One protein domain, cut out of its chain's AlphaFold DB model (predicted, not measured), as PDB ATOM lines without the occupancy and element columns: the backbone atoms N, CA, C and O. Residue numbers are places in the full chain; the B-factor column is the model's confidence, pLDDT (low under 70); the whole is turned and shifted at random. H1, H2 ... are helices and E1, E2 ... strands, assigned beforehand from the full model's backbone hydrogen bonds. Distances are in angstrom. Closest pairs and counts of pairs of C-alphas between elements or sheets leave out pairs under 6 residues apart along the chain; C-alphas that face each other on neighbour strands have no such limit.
ATOM      1  N   GLY A  15     305.048 225.941 229.400       83.06
ATOM      2  CA  GLY A  15     306.266 225.712 230.181       83.06
ATOM      3  C   GLY A  15     307.541 226.136 229.447       83.06
ATOM      4  O   GLY A  15     307.502 226.539 228.286       83.06
ATOM      5  N   SER A  16     308.689 226.030 230.124       78.56
ATOM      6  CA  SER A  16     309.977 226.518 229.604       78.56
ATOM      7  C   SER A  16     310.404 225.875 228.276       78.56
ATOM      8  O   SER A  16     310.867 226.564 227.367       78.56
ATOM      9  N   GLU A  17     310.203 224.563 228.136       82.31
ATOM     10  CA  GLU A  17     310.568 223.806 226.930       82.31
ATOM     11  C   GLU A  17     309.747 224.204 225.697       82.31
ATOM     12  O   GLU A  17     310.259 224.171 224.576       82.31
ATOM     13  N   ASP A  18     308.503 224.645 225.892       85.50
ATOM     14  CA  ASP A  18     307.640 225.073 224.792       85.50
ATOM     15  C   ASP A  18     308.204 226.329 224.107       85.50
ATOM     16  O   ASP A  18     308.095 226.478 222.888       85.50
ATOM     17  N   PHE A  19     308.872 227.220 224.855       86.81
ATOM     18  CA  PHE A  19     309.432 228.457 224.298       86.81
ATOM     19  C   PHE A  19     310.599 228.213 223.341       86.81
ATOM     20  O   PHE A  19     310.772 228.972 222.385       86.81
ATOM     21  N   LYS A  20     311.372 227.140 223.553       85.88
ATOM     22  CA  LYS A  20     312.504 226.761 222.688       85.88
ATOM     23  C   LYS A  20     312.045 226.350 221.285       85.88
ATOM     24  O   LYS A  20     312.833 226.403 220.346       85.88
ATOM     25  N   GLN A  21     310.775 225.965 221.136       87.75
ATOM     26  CA  GLN A  21     310.187 225.514 219.873       87.75
ATOM     27  C   GLN A  21     309.474 226.635 219.100       87.75
ATOM     28  O   GLN A  21     309.050 226.427 217.963       87.75
ATOM     29  N   ILE A  22     309.332 227.827 219.690       89.81
ATOM     30  CA  ILE A  22     308.640 228.942 219.044       89.81
ATOM     31  C   ILE A  22     309.498 229.489 217.902       89.81
ATOM     32  O   ILE A  22     310.602 229.999 218.107       89.81
ATOM     33  N   VAL A  23     308.946 229.445 216.690       88.19
ATOM     34  CA  VAL A  23     309.557 230.061 215.513       88.19
ATOM     35  C   VAL A  23     309.294 231.563 215.539       88.19
ATOM     36  O   VAL A  23     308.160 232.010 215.369       88.19
ATOM     37  N   PHE A  24     310.360 232.345 215.705       90.25
ATOM     38  CA  PHE A  24     310.292 233.800 215.647       90.25
ATOM     39  C   PHE A  24     310.362 234.270 214.189       90.25
ATOM     40  O   PHE A  24     311.444 234.433 213.628       90.25
ATOM     41  N   THR A  25     309.212 234.435 213.538       91.31
ATOM     42  CA  THR A  25     309.148 234.718 212.091       91.31
ATOM     43  C   THR A  25     309.610 236.137 211.748       91.31
ATOM     44  O   THR A  25     309.557 237.034 212.589       91.31
ATOM     45  N   THR A  26     310.020 236.380 210.496       89.94
ATOM     46  CA  THR A  26     310.443 237.717 210.034       89.94
ATOM     47  C   THR A  26     309.374 238.786 210.288       89.94
ATOM     48  O   THR A  26     309.704 239.863 210.773       89.94
ATOM     49  N   ASP A  27     308.090 238.488 210.066       89.50
ATOM     50  CA  ASP A  27     306.994 239.436 210.324       89.50
ATOM     51  C   ASP A  27     306.895 239.846 211.799       89.50
ATOM     52  O   ASP A  27     306.707 241.024 212.121       89.50
ATOM     53  N   GLN A  28     307.059 238.883 212.710       92.25
ATOM     54  CA  GLN A  28     307.062 239.140 214.149       92.25
ATOM     55  C   GLN A  28     308.302 239.954 214.544       92.25
ATOM     56  O   GLN A  28     308.204 240.911 215.313       92.25
ATOM     57  N   GLN A  29     309.467 239.613 213.987       93.38
ATOM     58  CA  GLN A  29     310.705 240.352 214.232       93.38
ATOM     59  C   GLN A  29     310.575 241.810 213.768       93.38
ATOM     60  O   GLN A  29     310.926 242.727 214.511       93.38
ATOM     61  N   LEU A  30     309.980 242.039 212.593       91.38
ATOM     62  CA  LEU A  30     309.674 243.373 212.079       91.38
ATOM     63  C   LEU A  30     308.708 244.124 212.990       91.38
ATOM     64  O   LEU A  30     308.895 245.315 213.217       91.38
ATOM     65  N   HIS A  31     307.662 243.483 213.519       90.75
ATOM     66  CA  HIS A  31     306.766 244.127 214.490       90.75
ATOM     67  C   HIS A  31     307.541 244.663 215.704       90.75
ATOM     68  O   HIS A  31     307.362 245.815 216.113       90.75
ATOM     69  N   ILE A  32     308.473 243.859 216.207       94.94
ATOM     70  CA  ILE A  32     309.258 244.157 217.405       94.94
ATOM     71  C   ILE A  32     310.336 245.225 217.174       94.94
ATOM     72  O   ILE A  32     310.750 245.862 218.138       94.94
ATOM     73  N   LEU A  33     310.718 245.541 215.929       96.38
ATOM     74  CA  LEU A  33     311.633 246.662 215.642       96.38
ATOM     75  C   LEU A  33     311.140 248.011 216.180       96.38
ATOM     76  O   LEU A  33     311.947 248.887 216.478       96.38
ATOM     77  N   SER A  34     309.830 248.169 216.381       94.31
ATOM     78  CA  SER A  34     309.275 249.348 217.055       94.31
ATOM     79  C   SER A  34     309.756 249.529 218.501       94.31
ATOM     80  O   SER A  34     309.673 250.633 219.036       94.31
ATOM     81  N   HIS A  35     310.354 248.500 219.100       96.44
ATOM     82  CA  HIS A  35     310.970 248.512 220.426       96.44
ATOM     83  C   HIS A  35     312.503 248.557 220.385       96.44
ATOM     84  O   HIS A  35     313.154 248.311 221.395       96.44
ATOM     85  N   PHE A  36     313.096 248.914 219.245       97.25
ATOM     86  CA  PHE A  36     314.532 249.152 219.092       97.25
ATOM     87  C   PHE A  36     314.779 250.597 218.645       97.25
ATOM     88  O   PHE A  36     313.959 251.186 217.942       97.25
ATOM     89  N   ASN A  37     315.890 251.188 219.090       93.94
ATOM     90  CA  ASN A  37     316.369 252.478 218.567       93.94
ATOM     91  C   ASN A  37     317.249 252.288 217.330       93.94
ATOM     92  O   ASN A  37     317.251 253.112 216.424       93.94
ATOM     93  N   THR A  38     318.020 251.207 217.326       95.81
ATOM     94  CA  THR A  38     318.896 250.780 216.242       95.81
ATOM     95  C   THR A  38     319.010 249.262 216.300       95.81
ATOM     96  O   THR A  38     318.692 248.656 217.327       95.81
ATOM     97  N   ILE A  39     319.462 248.668 215.205       97.62
ATOM     98  CA  ILE A  39     319.760 247.242 215.090       97.62
ATOM     99  C   ILE A  39     321.147 247.060 214.489       97.62
ATOM    100  O   ILE A  39     321.646 247.949 213.792       97.62
ATOM    101  N   ASP A  40     321.776 245.914 214.739       96.94
ATOM    102  CA  ASP A  40     323.089 245.652 214.160       96.94
ATOM    103  C   ASP A  40     323.054 245.651 212.619       96.94
ATOM    104  O   ASP A  40     322.059 245.318 211.961       96.94
ATOM    105  N   THR A  41     324.183 246.038 212.025       96.56
ATOM    106  CA  THR A  41     324.302 246.229 210.576       96.56
ATOM    107  C   THR A  41     324.126 244.932 209.785       96.56
ATOM    108  O   THR A  41     323.618 244.967 208.664       96.56
ATOM    109  N   ASN A  42     324.538 243.786 210.332       97.19
ATOM    110  CA  ASN A  42     324.433 242.506 209.635       97.19
ATOM    111  C   ASN A  42     322.977 242.046 209.575       97.19
ATOM    112  O   ASN A  42     322.510 241.632 208.515       97.19
ATOM    113  N   TYR A  43     322.243 242.190 210.672       96.88
ATOM    114  CA  TYR A  43     320.822 241.899 210.742       96.88
ATOM    115  C   TYR A  43     320.005 242.833 209.840       96.88
ATOM    116  O   TYR A  43     319.166 242.365 209.069       96.88
ATOM    117  N   LYS A  44     320.313 244.140 209.818       97.12
ATOM    118  CA  LYS A  44     319.687 245.075 208.863       97.12
ATOM    119  C   LYS A  44     319.896 244.631 207.409       97.12
ATOM    120  O   LYS A  44     318.940 244.591 206.637       97.12
ATOM    121  N   LYS A  45     321.120 244.229 207.037       96.75
ATOM    122  CA  LYS A  45     321.417 243.682 205.696       96.75
ATOM    123  C   LYS A  45     320.643 242.397 205.406       96.75
ATOM    124  O   LYS A  45     320.167 242.223 204.290       96.75
ATOM    125  N   GLN A  46     320.492 241.507 206.388       95.56
ATOM    126  CA  GLN A  46     319.700 240.284 206.231       95.56
ATOM    127  C   GLN A  46     318.234 240.594 205.917       95.56
ATOM    128  O   GLN A  46     317.690 239.999 204.991       95.56
ATOM    129  N   LEU A  47     317.618 241.549 206.621       95.19
ATOM    130  CA  LEU A  47     316.245 241.977 206.334       95.19
ATOM    131  C   LEU A  47     316.109 242.537 204.912       95.19
ATOM    132  O   LEU A  47     315.184 242.167 204.191       95.19
ATOM    133  N   ILE A  48     317.053 243.380 204.484       95.75
ATOM    134  CA  ILE A  48     317.060 243.943 203.124       95.75
ATOM    135  C   ILE A  48     317.199 242.833 202.072       95.75
ATOM    136  O   ILE A  48     316.447 242.805 201.100       95.75
ATOM    137  N   ASN A  49     318.090 241.865 202.297       95.38
ATOM    138  CA  ASN A  49     318.266 240.711 201.409       95.38
ATOM    139  C   ASN A  49     317.023 239.804 201.347       95.38
ATOM    140  O   ASN A  49     316.833 239.099 200.361       95.38
ATOM    141  N   GLN A  50     316.168 239.831 202.374       93.00
ATOM    142  CA  GLN A  50     314.866 239.153 202.393       93.00
ATOM    143  C   GLN A  50     313.754 239.964 201.699       93.00
ATOM    144  O   GLN A  50     312.599 239.547 201.704       93.00
ATOM    145  N   GLY A  51     314.084 241.103 201.081       93.62
ATOM    146  CA  GLY A  51     313.151 241.940 200.324       93.62
ATOM    147  C   GLY A  51     312.511 243.072 201.129       93.62
ATOM    148  O   GLY A  51     311.629 243.759 200.612       93.62
ATOM    149  N   MET A  52     312.941 243.300 202.375       93.81
ATOM    150  CA  MET A  52     312.431 244.410 203.181       93.81
ATOM    151  C   MET A  52     313.008 245.742 202.711       93.81
ATOM    152  O   MET A  52     314.215 245.883 202.509       93.81
ATOM    153  N   LYS A  53     312.148 246.754 202.585       94.38
ATOM    154  CA  LYS A  53     312.583 248.110 202.243       94.38
ATOM    155  C   LYS A  53     313.235 248.770 203.450       94.38
ATOM    156  O   LYS A  53     312.692 248.730 204.552       94.38
ATOM    157  N   GLU A  54     314.361 249.430 203.217       95.12
ATOM    158  CA  GLU A  54     315.088 250.156 204.259       95.12
ATOM    159  C   GLU A  54     314.211 251.213 204.946       95.12
ATOM    160  O   GLU A  54     314.146 251.239 206.172       95.12
ATOM    161  N   ASP A  55     313.433 251.981 204.181       94.94
ATOM    162  CA  ASP A  55     312.493 252.970 204.729       94.94
ATOM    163  C   ASP A  55     311.476 252.363 205.704       94.94
ATOM    164  O   ASP A  55     311.082 253.006 206.675       94.94
ATOM    165  N   ASP A  56     311.024 251.128 205.462       93.88
ATOM    166  CA  ASP A  56     310.053 250.463 206.335       93.88
ATOM    167  C   ASP A  56     310.705 249.976 207.634       93.88
ATOM    168  O   ASP A  56     310.057 249.971 208.684       93.88
ATOM    169  N   ILE A  57     311.989 249.611 207.588       95.62
ATOM    170  CA  ILE A  57     312.795 249.299 208.775       95.62
ATOM    171  C   ILE A  57     312.984 250.574 209.607       95.62
ATOM    172  O   ILE A  57     312.654 250.588 210.793       95.62
ATOM    173  N   GLU A  58     313.438 251.659 208.978       95.25
ATOM    174  CA  GLU A  58     313.704 252.933 209.656       95.25
ATOM    175  C   GLU A  58     312.441 253.533 210.278       95.25
ATOM    176  O   GLU A  58     312.451 253.927 211.445       95.25
ATOM    177  N   LYS A  59     311.310 253.514 209.558       93.19
ATOM    178  CA  LYS A  59     310.015 253.957 210.103       93.19
ATOM    179  C   LYS A  59     309.656 253.236 211.395       93.19
ATOM    180  O   LYS A  59     309.133 253.867 212.310       93.19
ATOM    181  N   ARG A  60     309.924 251.929 211.485       93.62
ATOM    182  CA  ARG A  60     309.643 251.144 212.694       93.62
ATOM    183  C   ARG A  60     310.584 251.526 213.828       93.62
ATOM    184  O   ARG A  60     310.102 251.795 214.925       93.62
ATOM    185  N   LEU A  61     311.885 251.636 213.567       95.25
ATOM    186  CA  LEU A  61     312.872 252.062 214.571       95.25
ATOM    187  C   LEU A  61     312.554 253.456 215.140       95.25
ATOM    188  O   LEU A  61     312.711 253.692 216.338       95.25
ATOM    189  N   GLN A  62     312.011 254.355 214.317       92.25
ATOM    190  CA  GLN A  62     311.623 255.714 214.712       92.25
ATOM    191  C   GLN A  62     310.303 255.804 215.495       92.25
ATOM    192  O   GLN A  62     309.989 256.862 216.042       92.25
ATOM    193  N   MET A  63     309.510 254.730 215.593       89.81
ATOM    194  CA  MET A  63     308.266 254.764 216.370       89.81
ATOM    195  C   MET A  63     308.559 255.019 217.855       89.81
ATOM    196  O   MET A  63     309.341 254.287 218.462       89.81
ATOM    197  N   ASN A  64     307.907 256.013 218.473       88.00
ATOM    198  CA  ASN A  64     308.043 256.196 219.927       88.00
ATOM    199  C   ASN A  64     307.395 255.030 220.682       88.00
ATOM    200  O   ASN A  64     306.353 254.516 220.268       88.00
ATOM    201  N   GLY A  65     307.964 254.705 221.833       90.56
ATOM    202  CA  GLY A  65     307.535 253.639 222.727       90.56
ATOM    203  C   GLY A  65     308.720 253.192 223.573       90.56
ATOM    204  O   GLY A  65     309.814 253.737 223.425       90.56
ATOM    205  N   SER A  66     308.514 252.205 224.439       95.12
ATOM    206  CA  SER A  66     309.600 251.610 225.213       95.12
ATOM    207  C   SER A  66     310.604 250.937 224.280       95.12
ATOM    208  O   SER A  66     310.208 250.260 223.325       95.12
ATOM    209  N   LYS A  67     311.899 251.128 224.546       96.31
ATOM    210  CA  LYS A  67     312.996 250.699 223.663       96.31
ATOM    211  C   LYS A  67     314.003 249.845 224.410       96.31
ATOM    212  O   LYS A  67     314.449 250.250 225.477       96.31
ATOM    213  N   PHE A  68     314.405 248.707 223.859       98.12
ATOM    214  CA  PHE A  68     315.537 247.950 224.387       98.12
ATOM    215  C   PHE A  68     316.833 248.741 224.193       98.12
ATOM    216  O   PHE A  68     316.995 249.474 223.209       98.12
ATOM    217  N   LEU A  69     317.749 248.609 225.150       97.81
ATOM    218  CA  LEU A  69     319.100 249.130 225.002       97.81
ATOM    219  C   LEU A  69     319.884 248.208 224.070       97.81
ATOM    220  O   LEU A  69     319.787 246.986 224.167       97.81
ATOM    221  N   TYR A  70     320.696 248.802 223.197       97.31
ATOM    222  CA  TYR A  70     321.543 248.038 222.278       97.31
ATOM    223  C   TYR A  70     322.520 247.120 223.036       97.31
ATOM    224  O   TYR A  70     322.766 245.997 222.612       97.31
ATOM    225  N   SER A  71     323.009 247.567 224.201       96.81
ATOM    226  CA  SER A  71     323.854 246.778 225.111       96.81
ATOM    227  C   SER A  71     323.164 245.525 225.661       96.81
ATOM    228  O   SER A  71     323.839 244.556 226.000       96.81
ATOM    229  N   PHE A  72     321.830 245.517 225.732       98.12
ATOM    230  CA  PHE A  72     321.059 244.341 226.124       98.12
ATOM    231  C   PHE A  72     320.780 243.420 224.936       98.12
ATOM    232  O   PHE A  72     321.015 242.215 225.021       98.12
ATOM    233  N   ALA A  73     320.277 243.965 223.829       97.94
ATOM    234  CA  ALA A  73     320.006 243.201 222.622       97.94
ATOM    235  C   ALA A  73     320.204 244.054 221.367       97.94
ATOM    236  O   ALA A  73     319.607 245.116 221.213       97.94
ATOM    237  N   GLU A  74     320.994 243.532 220.434       97.62
ATOM    238  CA  GLU A  74     321.351 244.232 219.196       97.62
ATOM    239  C   GLU A  74     320.308 244.050 218.083       97.62
ATOM    240  O   GLU A  74     320.265 244.818 217.127       97.62
ATOM    241  N   ASN A  75     319.477 243.008 218.182       97.56
ATOM    242  CA  ASN A  75     318.426 242.683 217.224       97.56
ATOM    243  C   ASN A  75     317.362 241.760 217.864       97.56
ATOM    244  O   ASN A  75     317.600 241.199 218.944       97.56
ATOM    245  N   PRO A  76     316.201 241.547 217.211       97.38
ATOM    246  CA  PRO A  76     315.140 240.675 217.716       97.38
ATOM    247  C   PRO A  76     315.577 239.229 218.005       97.38
ATOM    248  O   PRO A  76     315.165 238.659 219.011       97.38
ATOM    249  N   ILE A  77     316.444 238.626 217.188       95.94
ATOM    250  CA  ILE A  77     316.886 237.231 217.381       95.94
ATOM    251  C   ILE A  77     317.707 237.095 218.674       95.94
ATOM    252  O   ILE A  77     317.504 236.165 219.462       95.94
ATOM    253  N   ARG A  78     318.615 238.046 218.928       97.19
ATOM    254  CA  ARG A  78     319.413 238.106 220.162       97.19
ATOM    255  C   ARG A  78     318.543 238.371 221.384       97.19
ATOM    256  O   ARG A  78     318.738 237.717 222.406       97.19
ATOM    257  N   LEU A  79     317.560 239.264 221.257       98.00
ATOM    258  CA  LEU A  79     316.557 239.500 222.293       98.00
ATOM    259  C   LEU A  79     315.824 238.202 222.645       98.00
ATOM    260  O   LEU A  79     315.796 237.817 223.810       98.00
ATOM    261  N   TRP A  80     315.281 237.496 221.651       96.69
ATOM    262  CA  TRP A  80     314.535 236.261 221.894       96.69
ATOM    263  C   TRP A  80     315.388 235.180 222.553       96.69
ATOM    264  O   TRP A  80     314.936 234.534 223.490       96.69
ATOM    265  N   SER A  81     316.653 235.051 222.146       95.50
ATOM    266  CA  SER A  81     317.587 234.104 222.768       95.50
ATOM    267  C   SER A  81     317.772 234.374 224.269       95.50
ATOM    268  O   SER A  81     317.744 233.443 225.070       95.50
ATOM    269  N   LYS A  82     317.907 235.650 224.665       96.56
ATOM    270  CA  LYS A  82     318.001 236.052 226.081       96.56
ATOM    271  C   LYS A  82     316.699 235.807 226.846       96.56
ATOM    272  O   LYS A  82     316.738 235.361 227.986       96.56
ATOM    273  N   ILE A  83     315.557 236.074 226.217       95.81
ATOM    274  CA  ILE A  83     314.231 235.828 226.798       95.81
ATOM    275  C   ILE A  83     314.010 234.333 227.048       95.81
ATOM    276  O   ILE A  83     313.598 233.964 228.142       95.81
ATOM    277  N   VAL A  84     314.327 233.471 226.078       94.31
ATOM    278  CA  VAL A  84     314.211 232.011 226.230       94.31
ATOM    279  C   VAL A  84     315.108 231.501 227.356       94.31
ATOM    280  O   VAL A  84     314.642 230.706 228.163       94.31
ATOM    281  N   ALA A  85     316.349 231.988 227.459       93.69
ATOM    282  CA  ALA A  85     317.236 231.627 228.567       93.69
ATOM    283  C   ALA A  85     316.639 232.021 229.931       93.69
ATOM    284  O   ALA A  85     316.548 231.188 230.825       93.69
ATOM    285  N   ALA A  86     316.129 233.250 230.060       93.88
ATOM    286  CA  ALA A  86     315.496 233.712 231.296       93.88
ATOM    287  C   ALA A  86     314.218 232.925 231.655       93.88
ATOM    288  O   ALA A  86     313.944 232.681 232.830       93.88
ATOM    289  N   LEU A  87     313.429 232.513 230.656       91.19
ATOM    290  CA  LEU A  87     312.253 231.657 230.859       91.19
ATOM    291  C   LEU A  87     312.643 230.249 231.322       91.19
ATOM    292  O   LEU A  87     311.941 229.665 232.149       91.19
ATOM    293  N   ASP A  88     313.751 229.718 230.803       89.38
ATOM    294  CA  ASP A  88     314.289 228.415 231.197       89.38
ATOM    295  C   ASP A  88     314.805 228.430 232.637       89.38
ATOM    296  O   ASP A  88     314.441 227.566 233.436       89.38
ATOM    297  N   ASP A  89     315.548 229.475 233.009       88.38
ATOM    298  CA  ASP A  89     316.053 229.670 234.371       88.38
ATOM    299  C   ASP A  89     314.919 229.810 235.393       88.38
ATOM    300  O   ASP A  89     314.992 229.258 236.495       88.38
ATOM    301  N   ALA A  90     313.836 230.500 235.020       83.94
ATOM    302  CA  ALA A  90     312.672 230.672 235.881       83.94
ATOM    303  C   ALA A  90     311.925 229.353 236.155       83.94
ATOM    304  O   ALA A  90     311.206 229.270 237.153       83.94
ATOM    305  N   LYS A  91     312.050 228.345 235.272       80.44
ATOM    306  CA  LYS A  91     311.313 227.059 235.317       80.44
ATOM    307  C   LYS A  91     309.813 227.224 235.597       80.44
ATOM    308  O   LYS A  91     309.177 226.369 236.217       80.44
ATOM    309  N   ALA A  92     309.254 228.355 235.179       76.31
ATOM    310  CA  ALA A  92     307.907 228.764 235.527       76.31
ATOM    311  C   ALA A  92     306.897 228.259 234.496       76.31
ATOM    312  O   ALA A  92     307.206 228.044 233.324       76.31
ATOM    313  N   VAL A  93     305.665 228.084 234.962       84.38
ATOM    314  CA  VAL A  93     304.523 227.716 234.133       84.38
ATOM    315  C   VAL A  93     303.604 228.924 234.056       84.38
ATOM    316  O   VAL A  93     303.178 229.448 235.086       84.38
ATOM    317  N   PHE A  94     303.305 229.370 232.840       88.81
ATOM    318  CA  PHE A  94     302.573 230.614 232.624       88.81
ATOM    319  C   PHE A  94     301.128 230.339 232.210       88.81
ATOM    320  O   PHE A  94     300.894 229.503 231.330       88.81
ATOM    321  N   PRO A  95     300.143 231.016 232.825       89.50
ATOM    322  CA  PRO A  95     298.742 230.801 232.512       89.50
ATOM    323  C   PRO A  95     298.389 231.361 231.131       89.50
ATOM    324  O   PRO A  95     298.927 232.374 230.677       89.50
ATOM    325  N   ILE A  96     297.439 230.701 230.472       89.88
ATOM    326  CA  ILE A  96     296.879 231.119 229.189       89.88
ATOM    327  C   ILE A  96     295.423 231.523 229.402       89.88
ATOM    328  O   ILE A  96     294.597 230.726 229.855       89.88
ATOM    329  N   HIS A  97     295.090 232.746 229.002       85.94
ATOM    330  CA  HIS A  97     293.743 233.301 229.072       85.94
ATOM    331  C   HIS A  97     293.295 233.743 227.680       85.94
ATOM    332  O   HIS A  97     293.940 234.577 227.056       85.94
ATOM    333  N   ASN A  98     292.188 233.183 227.175       86.06
ATOM    334  CA  ASN A  98     291.650 233.489 225.840       86.06
ATOM    335  C   ASN A  98     292.705 233.401 224.722       86.06
ATOM    336  O   ASN A  98     292.848 234.321 223.922       86.06
ATOM    337  N   ASN A  99     293.461 232.297 224.691       90.62
ATOM    338  CA  ASN A  99     294.572 232.071 223.756       90.62
ATOM    339  C   ASN A  99     295.702 233.112 223.854       90.62
ATOM    340  O   ASN A  99     296.520 233.202 222.948       90.62
ATOM    341  N   LYS A 100     295.773 233.898 224.931       91.19
ATOM    342  CA  LYS A 100     296.840 234.867 225.177       91.19
ATOM    343  C   LYS A 100     297.640 234.460 226.409       91.19
ATOM    344  O   LYS A 100     297.059 234.082 227.426       91.19
ATOM    345  N   CYS A 101     298.958 234.554 226.320       92.94
ATOM    346  CA  CYS A 101     299.860 234.422 227.457       92.94
ATOM    347  C   CYS A 101     300.677 235.708 227.578       92.94
ATOM    348  O   CYS A 101     301.259 236.171 226.596       92.94
ATOM    349  N   GLU A 102     300.668 236.307 228.762       93.62
ATOM    350  CA  GLU A 102     301.408 237.528 229.067       93.62
ATOM    351  C   GLU A 102     302.441 237.193 230.131       93.62
ATOM    352  O   GLU A 102     302.097 236.715 231.212       93.62
ATOM    353  N   ILE A 103     303.708 237.410 229.805       94.50
ATOM    354  CA  ILE A 103     304.824 237.047 230.667       94.50
ATOM    355  C   ILE A 103     305.632 238.301 230.949       94.50
ATOM    356  O   ILE A 103     306.000 239.021 230.022       94.50
ATOM    357  N   GLN A 104     305.926 238.546 232.222       95.31
ATOM    358  CA  GLN A 104     306.845 239.594 232.636       95.31
ATOM    359  C   GLN A 104     308.091 238.959 233.247       95.31
ATOM    360  O   GLN A 104     308.007 238.181 234.194       95.31
ATOM    361  N   LEU A 105     309.245 239.312 232.695       95.81
ATOM    362  CA  LEU A 105     310.555 238.892 233.165       95.81
ATOM    363  C   LEU A 105     311.252 240.072 233.826       95.81
ATOM    364  O   LEU A 105     311.180 241.196 233.330       95.81
ATOM    365  N   THR A 106     311.947 239.798 234.928       96.62
ATOM    366  CA  THR A 106     312.809 240.768 235.609       96.62
ATOM    367  C   THR A 106     314.258 240.338 235.447       96.62
ATOM    368  O   THR A 106     314.589 239.188 235.720       96.62
ATOM    369  N   PHE A 107     315.110 241.261 235.020       97.31
ATOM    370  CA  PHE A 107     316.543 241.041 234.835       97.31
ATOM    371  C   PHE A 107     317.349 241.672 235.978       97.31
ATOM    372  O   PHE A 107     316.932 242.666 236.576       97.31
ATOM    373  N   SER A 108     318.507 241.085 236.291       96.12
ATOM    374  CA  SER A 108     319.387 241.540 237.376       96.12
ATOM    375  C   SER A 108     319.936 242.946 237.109       96.12
ATOM    376  O   SER A 108     320.319 243.283 235.987       96.12
ATOM    377  N   LYS A 109     320.003 243.768 238.164       97.31
ATOM    378  CA  LYS A 109     320.649 245.088 238.104       97.31
ATOM    379  C   LYS A 109     322.168 244.984 238.114       97.31
ATOM    380  O   LYS A 109     322.837 245.870 237.600       97.31
ATOM    381  N   GLU A 110     322.698 243.920 238.699       97.19
ATOM    382  CA  GLU A 110     324.123 243.623 238.758       97.19
ATOM    383  C   GLU A 110     324.657 243.237 237.372       97.19
ATOM    384  O   GLU A 110     325.712 243.720 236.971       97.19
ATOM    385  N   GLU A 111     323.914 242.417 236.619       96.44
ATOM    386  CA  GLU A 111     324.282 242.030 235.247       96.44
ATOM    387  C   GLU A 111     324.021 243.158 234.233       96.44
ATOM    388  O   GLU A 111     324.795 243.346 233.295       96.44
ATOM    389  N   TYR A 112     322.956 243.940 234.440       97.31
ATOM    390  CA  TYR A 112     322.547 245.032 233.553       97.31
ATOM    391  C   TYR A 112     322.492 246.368 234.310       97.31
ATOM    392  O   TYR A 112     321.399 246.879 234.560       97.31
ATOM    393  N   PRO A 113     323.633 246.979 234.677       96.75
ATOM    394  CA  PRO A 113     323.661 248.186 235.516       96.75
ATOM    395  C   PRO A 113     322.947 249.396 234.897       96.75
ATOM    396  O   PRO A 113     322.413 250.236 235.617       96.75
ATOM    397  N   GLU A 114     322.881 249.465 233.566       96.25
ATOM    398  CA  GLU A 114     322.195 250.532 232.822       96.25
ATOM    399  C   GLU A 114     320.720 250.216 232.513       96.25
ATOM    400  O   GLU A 114     320.018 251.031 231.916       96.25
ATOM    401  N   GLY A 115     320.232 249.041 232.922       97.69
ATOM    402  CA  GLY A 115     318.943 248.500 232.499       97.69
ATOM    403  C   GLY A 115     319.037 247.643 231.239       97.69
ATOM    404  O   GLY A 115     320.078 247.527 230.598       97.69
ATOM    405  N   ILE A 116     317.912 247.029 230.881       98.44
ATOM    406  CA  ILE A 116     317.736 246.287 229.624       98.44
ATOM    407  C   ILE A 116     317.066 247.142 228.541       98.44
ATOM    408  O   ILE A 116     317.060 246.802 227.359       98.44
ATOM    409  N   GLY A 117     316.453 248.253 228.945       97.69
ATOM    410  CA  GLY A 117     315.640 249.099 228.090       97.69
ATOM    411  C   GLY A 117     315.217 250.386 228.779       97.69
ATOM    412  O   GLY A 117     315.549 250.635 229.934       97.69
ATOM    413  N   LEU A 157     312.547 245.324 233.284       97.88
ATOM    414  CA  LEU A 157     311.382 244.505 232.983       97.88
ATOM    415  C   LEU A 157     311.284 244.283 231.481       97.88
ATOM    416  O   LEU A 157     311.386 245.245 230.717       97.88
ATOM    417  N   ALA A 158     311.035 243.044 231.070       97.69
ATOM    418  CA  ALA A 158     310.631 242.701 229.711       97.69
ATOM    419  C   ALA A 158     309.255 242.040 229.742       97.69
ATOM    420  O   ALA A 158     309.017 241.132 230.535       97.69
ATOM    421  N   ASN A 159     308.366 242.469 228.855       97.31
ATOM    422  CA  ASN A 159     307.060 241.858 228.660       97.31
ATOM    423  C   ASN A 159     307.089 241.060 227.358       97.31
ATOM    424  O   ASN A 159     307.525 241.574 226.328       97.31
ATOM    425  N   VAL A 160     306.612 239.821 227.406       96.00
ATOM    426  CA  VAL A 160     306.479 238.913 226.266       96.00
ATOM    427  C   VAL A 160     305.009 238.568 226.131       96.00
ATOM    428  O   VAL A 160     304.391 238.061 227.068       96.00
ATOM    429  N   ILE A 161     304.444 238.850 224.962       95.25
ATOM    430  CA  ILE A 161     303.036 238.615 224.671       95.25
ATOM    431  C   ILE A 161     302.939 237.543 223.602       95.25
ATOM    432  O   ILE A 161     303.418 237.734 222.483       95.25
ATOM    433  N   LEU A 162     302.296 236.432 223.942       94.69
ATOM    434  CA  LEU A 162     302.114 235.295 223.052       94.69
ATOM    435  C   LEU A 162     300.636 235.086 222.735       94.69
ATOM    436  O   LEU A 162     299.768 235.270 223.591       94.69
ATOM    437  N   TYR A 163     300.372 234.644 221.511       92.94
ATOM    438  CA  TYR A 163     299.125 233.998 221.131       92.94
ATOM    439  C   TYR A 163     299.357 232.493 221.042       92.94
ATOM    440  O   TYR A 163     300.309 232.059 220.396       92.94
ATOM    441  N   ILE A 164     298.507 231.704 221.690       91.75
ATOM    442  CA  ILE A 164     298.622 230.248 221.771       91.75
ATOM    443  C   ILE A 164     297.270 229.633 221.424       91.75
ATOM    444  O   ILE A 164     296.298 229.792 222.168       91.75
ATOM    445  N   ASP A 165     297.212 228.901 220.315       86.69
ATOM    446  CA  ASP A 165     296.069 228.063 219.963       86.69
ATOM    447  C   ASP A 165     296.416 226.564 220.062       86.69
ATOM    448  O   ASP A 165     297.298 226.167 220.819       86.69
ATOM    449  N   LYS A 166     295.651 225.691 219.397       80.38
ATOM    450  CA  LYS A 166     295.883 224.238 219.461       80.38
ATOM    451  C   LYS A 166     297.125 223.788 218.689       80.38
ATOM    452  O   LYS A 166     297.608 222.693 218.950       80.38
ATOM    453  N   THR A 167     297.567 224.567 217.709       82.69
ATOM    454  CA  THR A 167     298.579 224.172 216.721       82.69
ATOM    455  C   THR A 167     299.759 225.128 216.666       82.69
ATOM    456  O   THR A 167     300.823 224.731 216.208       82.69
ATOM    457  N   ASN A 168     299.587 226.371 217.118       85.38
ATOM    458  CA  ASN A 168     300.572 227.428 216.967       85.38
ATOM    459  C   ASN A 168     300.772 228.203 218.266       85.38
ATOM    460  O   ASN A 168     299.814 228.555 218.959       85.38
ATOM    461  N   THR A 169     302.031 228.564 218.501       91.94
ATOM    462  CA  THR A 169     302.431 229.594 219.457       91.94
ATOM    463  C   THR A 169     303.137 230.705 218.692       91.94
ATOM    464  O   THR A 169     304.101 230.460 217.970       91.94
ATOM    465  N   ILE A 170     302.631 231.926 218.823       93.38
ATOM    466  CA  ILE A 170     303.028 233.096 218.040       93.38
ATOM    467  C   ILE A 170     303.459 234.203 218.994       93.38
ATOM    468  O   ILE A 170     302.729 234.542 219.925       93.38
ATOM    469  N   ILE A 171     304.611 234.817 218.724       95.19
ATOM    470  CA  ILE A 171     305.045 236.027 219.422       95.19
ATOM    471  C   ILE A 171     304.246 237.205 218.865       95.19
ATOM    472  O   ILE A 171     304.408 237.576 217.704       95.19
ATOM    473  N   LEU A 172     303.375 237.792 219.685       93.44
ATOM    474  CA  LEU A 172     302.626 238.994 219.319       93.44
ATOM    475  C   LEU A 172     303.475 240.249 219.502       93.44
ATOM    476  O   LEU A 172     303.456 241.121 218.643       93.44
ATOM    477  N   SER A 173     304.193 240.360 220.622       94.75
ATOM    478  CA  SER A 173     305.071 241.499 220.899       94.75
ATOM    479  C   SER A 173     306.043 241.188 222.036       94.75
ATOM    480  O   SER A 173     305.761 240.345 222.890       94.75
ATOM    481  N   ILE A 174     307.179 241.886 222.045       96.81
ATOM    482  CA  ILE A 174     308.166 241.881 223.125       96.81
ATOM    483  C   ILE A 174     308.651 243.317 223.319       96.81
ATOM    484  O   ILE A 174     309.090 243.945 222.354       96.81
ATOM    485  N   PHE A 175     308.587 243.832 224.546       96.50
ATOM    486  CA  PHE A 175     308.970 245.214 224.848       96.50
ATOM    487  C   PHE A 175     309.456 245.390 226.293       96.50
ATOM    488  O   PHE A 175     308.995 244.666 227.181       96.50
ATOM    489  N   PRO A 176     310.367 246.344 226.565       97.62
ATOM    490  CA  PRO A 176     310.815 246.620 227.922       97.62
ATOM    491  C   PRO A 176     309.861 247.574 228.652       97.62
ATOM    492  O   PRO A 176     309.023 248.227 228.030       97.62
ATOM    493  N   GLY A 177     310.029 247.714 229.965       96.44
ATOM    494  CA  GLY A 177     309.261 248.676 230.763       96.44
ATOM    495  C   GLY A 177     308.017 248.092 231.422       96.44
ATOM    496  O   GLY A 177     307.793 246.879 231.431       96.44
ATOM    497  N   LYS A 178     307.201 248.974 232.002       94.19
ATOM    498  CA  LYS A 178     305.868 248.624 232.501       94.19
ATOM    499  C   LYS A 178     305.001 248.083 231.356       94.19
ATOM    500  O   LYS A 178     305.121 248.510 230.207       94.19
ATOM    501  N   TYR A 179     304.112 247.144 231.675       93.19
ATOM    502  CA  TYR A 179     303.166 246.611 230.696       93.19
ATOM    503  C   TYR A 179     302.257 247.724 230.156       93.19
ATOM    504  O   TYR A 179     301.606 248.432 230.925       93.19
ATOM    505  N   ALA A 180     302.204 247.841 228.830       90.50
ATOM    506  CA  ALA A 180     301.283 248.709 228.113       90.50
ATOM    507  C   ALA A 180     300.188 247.839 227.471       90.50
ATOM    508  O   ALA A 180     300.502 247.063 226.561       90.50
ATOM    509  N   PRO A 181     298.913 247.939 227.890       90.81
ATOM    510  CA  PRO A 181     297.841 247.259 227.186       90.81
ATOM    511  C   PRO A 181     297.658 247.858 225.780       90.81
ATOM    512  O   PRO A 181     298.030 249.011 225.538       90.81
TER     513      PRO A 181
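What this domain is: This is residues 15 to 117 and 157 to 181 of the 211 residues of an uncharacterized protein of Marinilabiliales bacterium (UniProt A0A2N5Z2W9). What shape do these atoms make? Helix H5 crosses one face of a three-stranded, twisted sheet whose C-alphas lie up to 4.5 A off its plane; H1 packs on H5, H2 packs on edge strand E3, and H4 and H3 lie beyond H2. What builds it? The printed part has 128 residues with helices H1 to H5, then strands E1, E2, E3, an antiparallel sheet in that order; the class is mixed, helices and strands. How large? It is compact, radius of gyration of the C-alphas 14.6 A, spans 39 by 38 by 25 A.

How they stand to each other: What do the helices touch? H1, residues 16 to 20, touches residues 84 to 90 of H5, residues 76 to 90; closest C-alphas, Ser 16 and Asp 88, 5.0 A. H2, residues 26 to 35, touches H4, residues 54 to 61; closest C-alphas, Ser 34 and Arg 60, 4.7 A. H3, residues 41 to 49, is close but not clearly touching H4; closest C-alphas, Ile 48 and Glu 54, 6.6 A. How is the sheet built? E1, residues 100 to 106, is antiparallel to E2, residues 157 to 164, with N 103 and O 160 2.9 A apart; E2 and E3, residues 169 to 176, form a hairpin, with N 161 and O 173 2.9 A apart. H5 is on one face, two layers of helix and sheet, at a height over the sheet of 9.8 A. Are the helix backbones within hydrogen-bond range? Every O i to N i+4 pair is in H3, H4 and H5; H2 has 4 of 6, and H1 0 of 1 but 2 of 2 O i to N i+3 pairs.

Where its parts are: Where to start? H1 begins at C-alpha 16, (309.977, 226.518, 229.604). Which are long? H5 measures 20.9 A, E2 22.2 A; E3, 20.8 A, ends at C-alpha 176, (310.815, 246.620, 227.922).

The domain as a whole: Is anything missing? Residues 118 to 156 are not printed; C-alphas 117 and 157 are 7.9 A apart. Which link is long? H4 to H5, residues 62 to 75. Is confidence low? No printed residue is under 70.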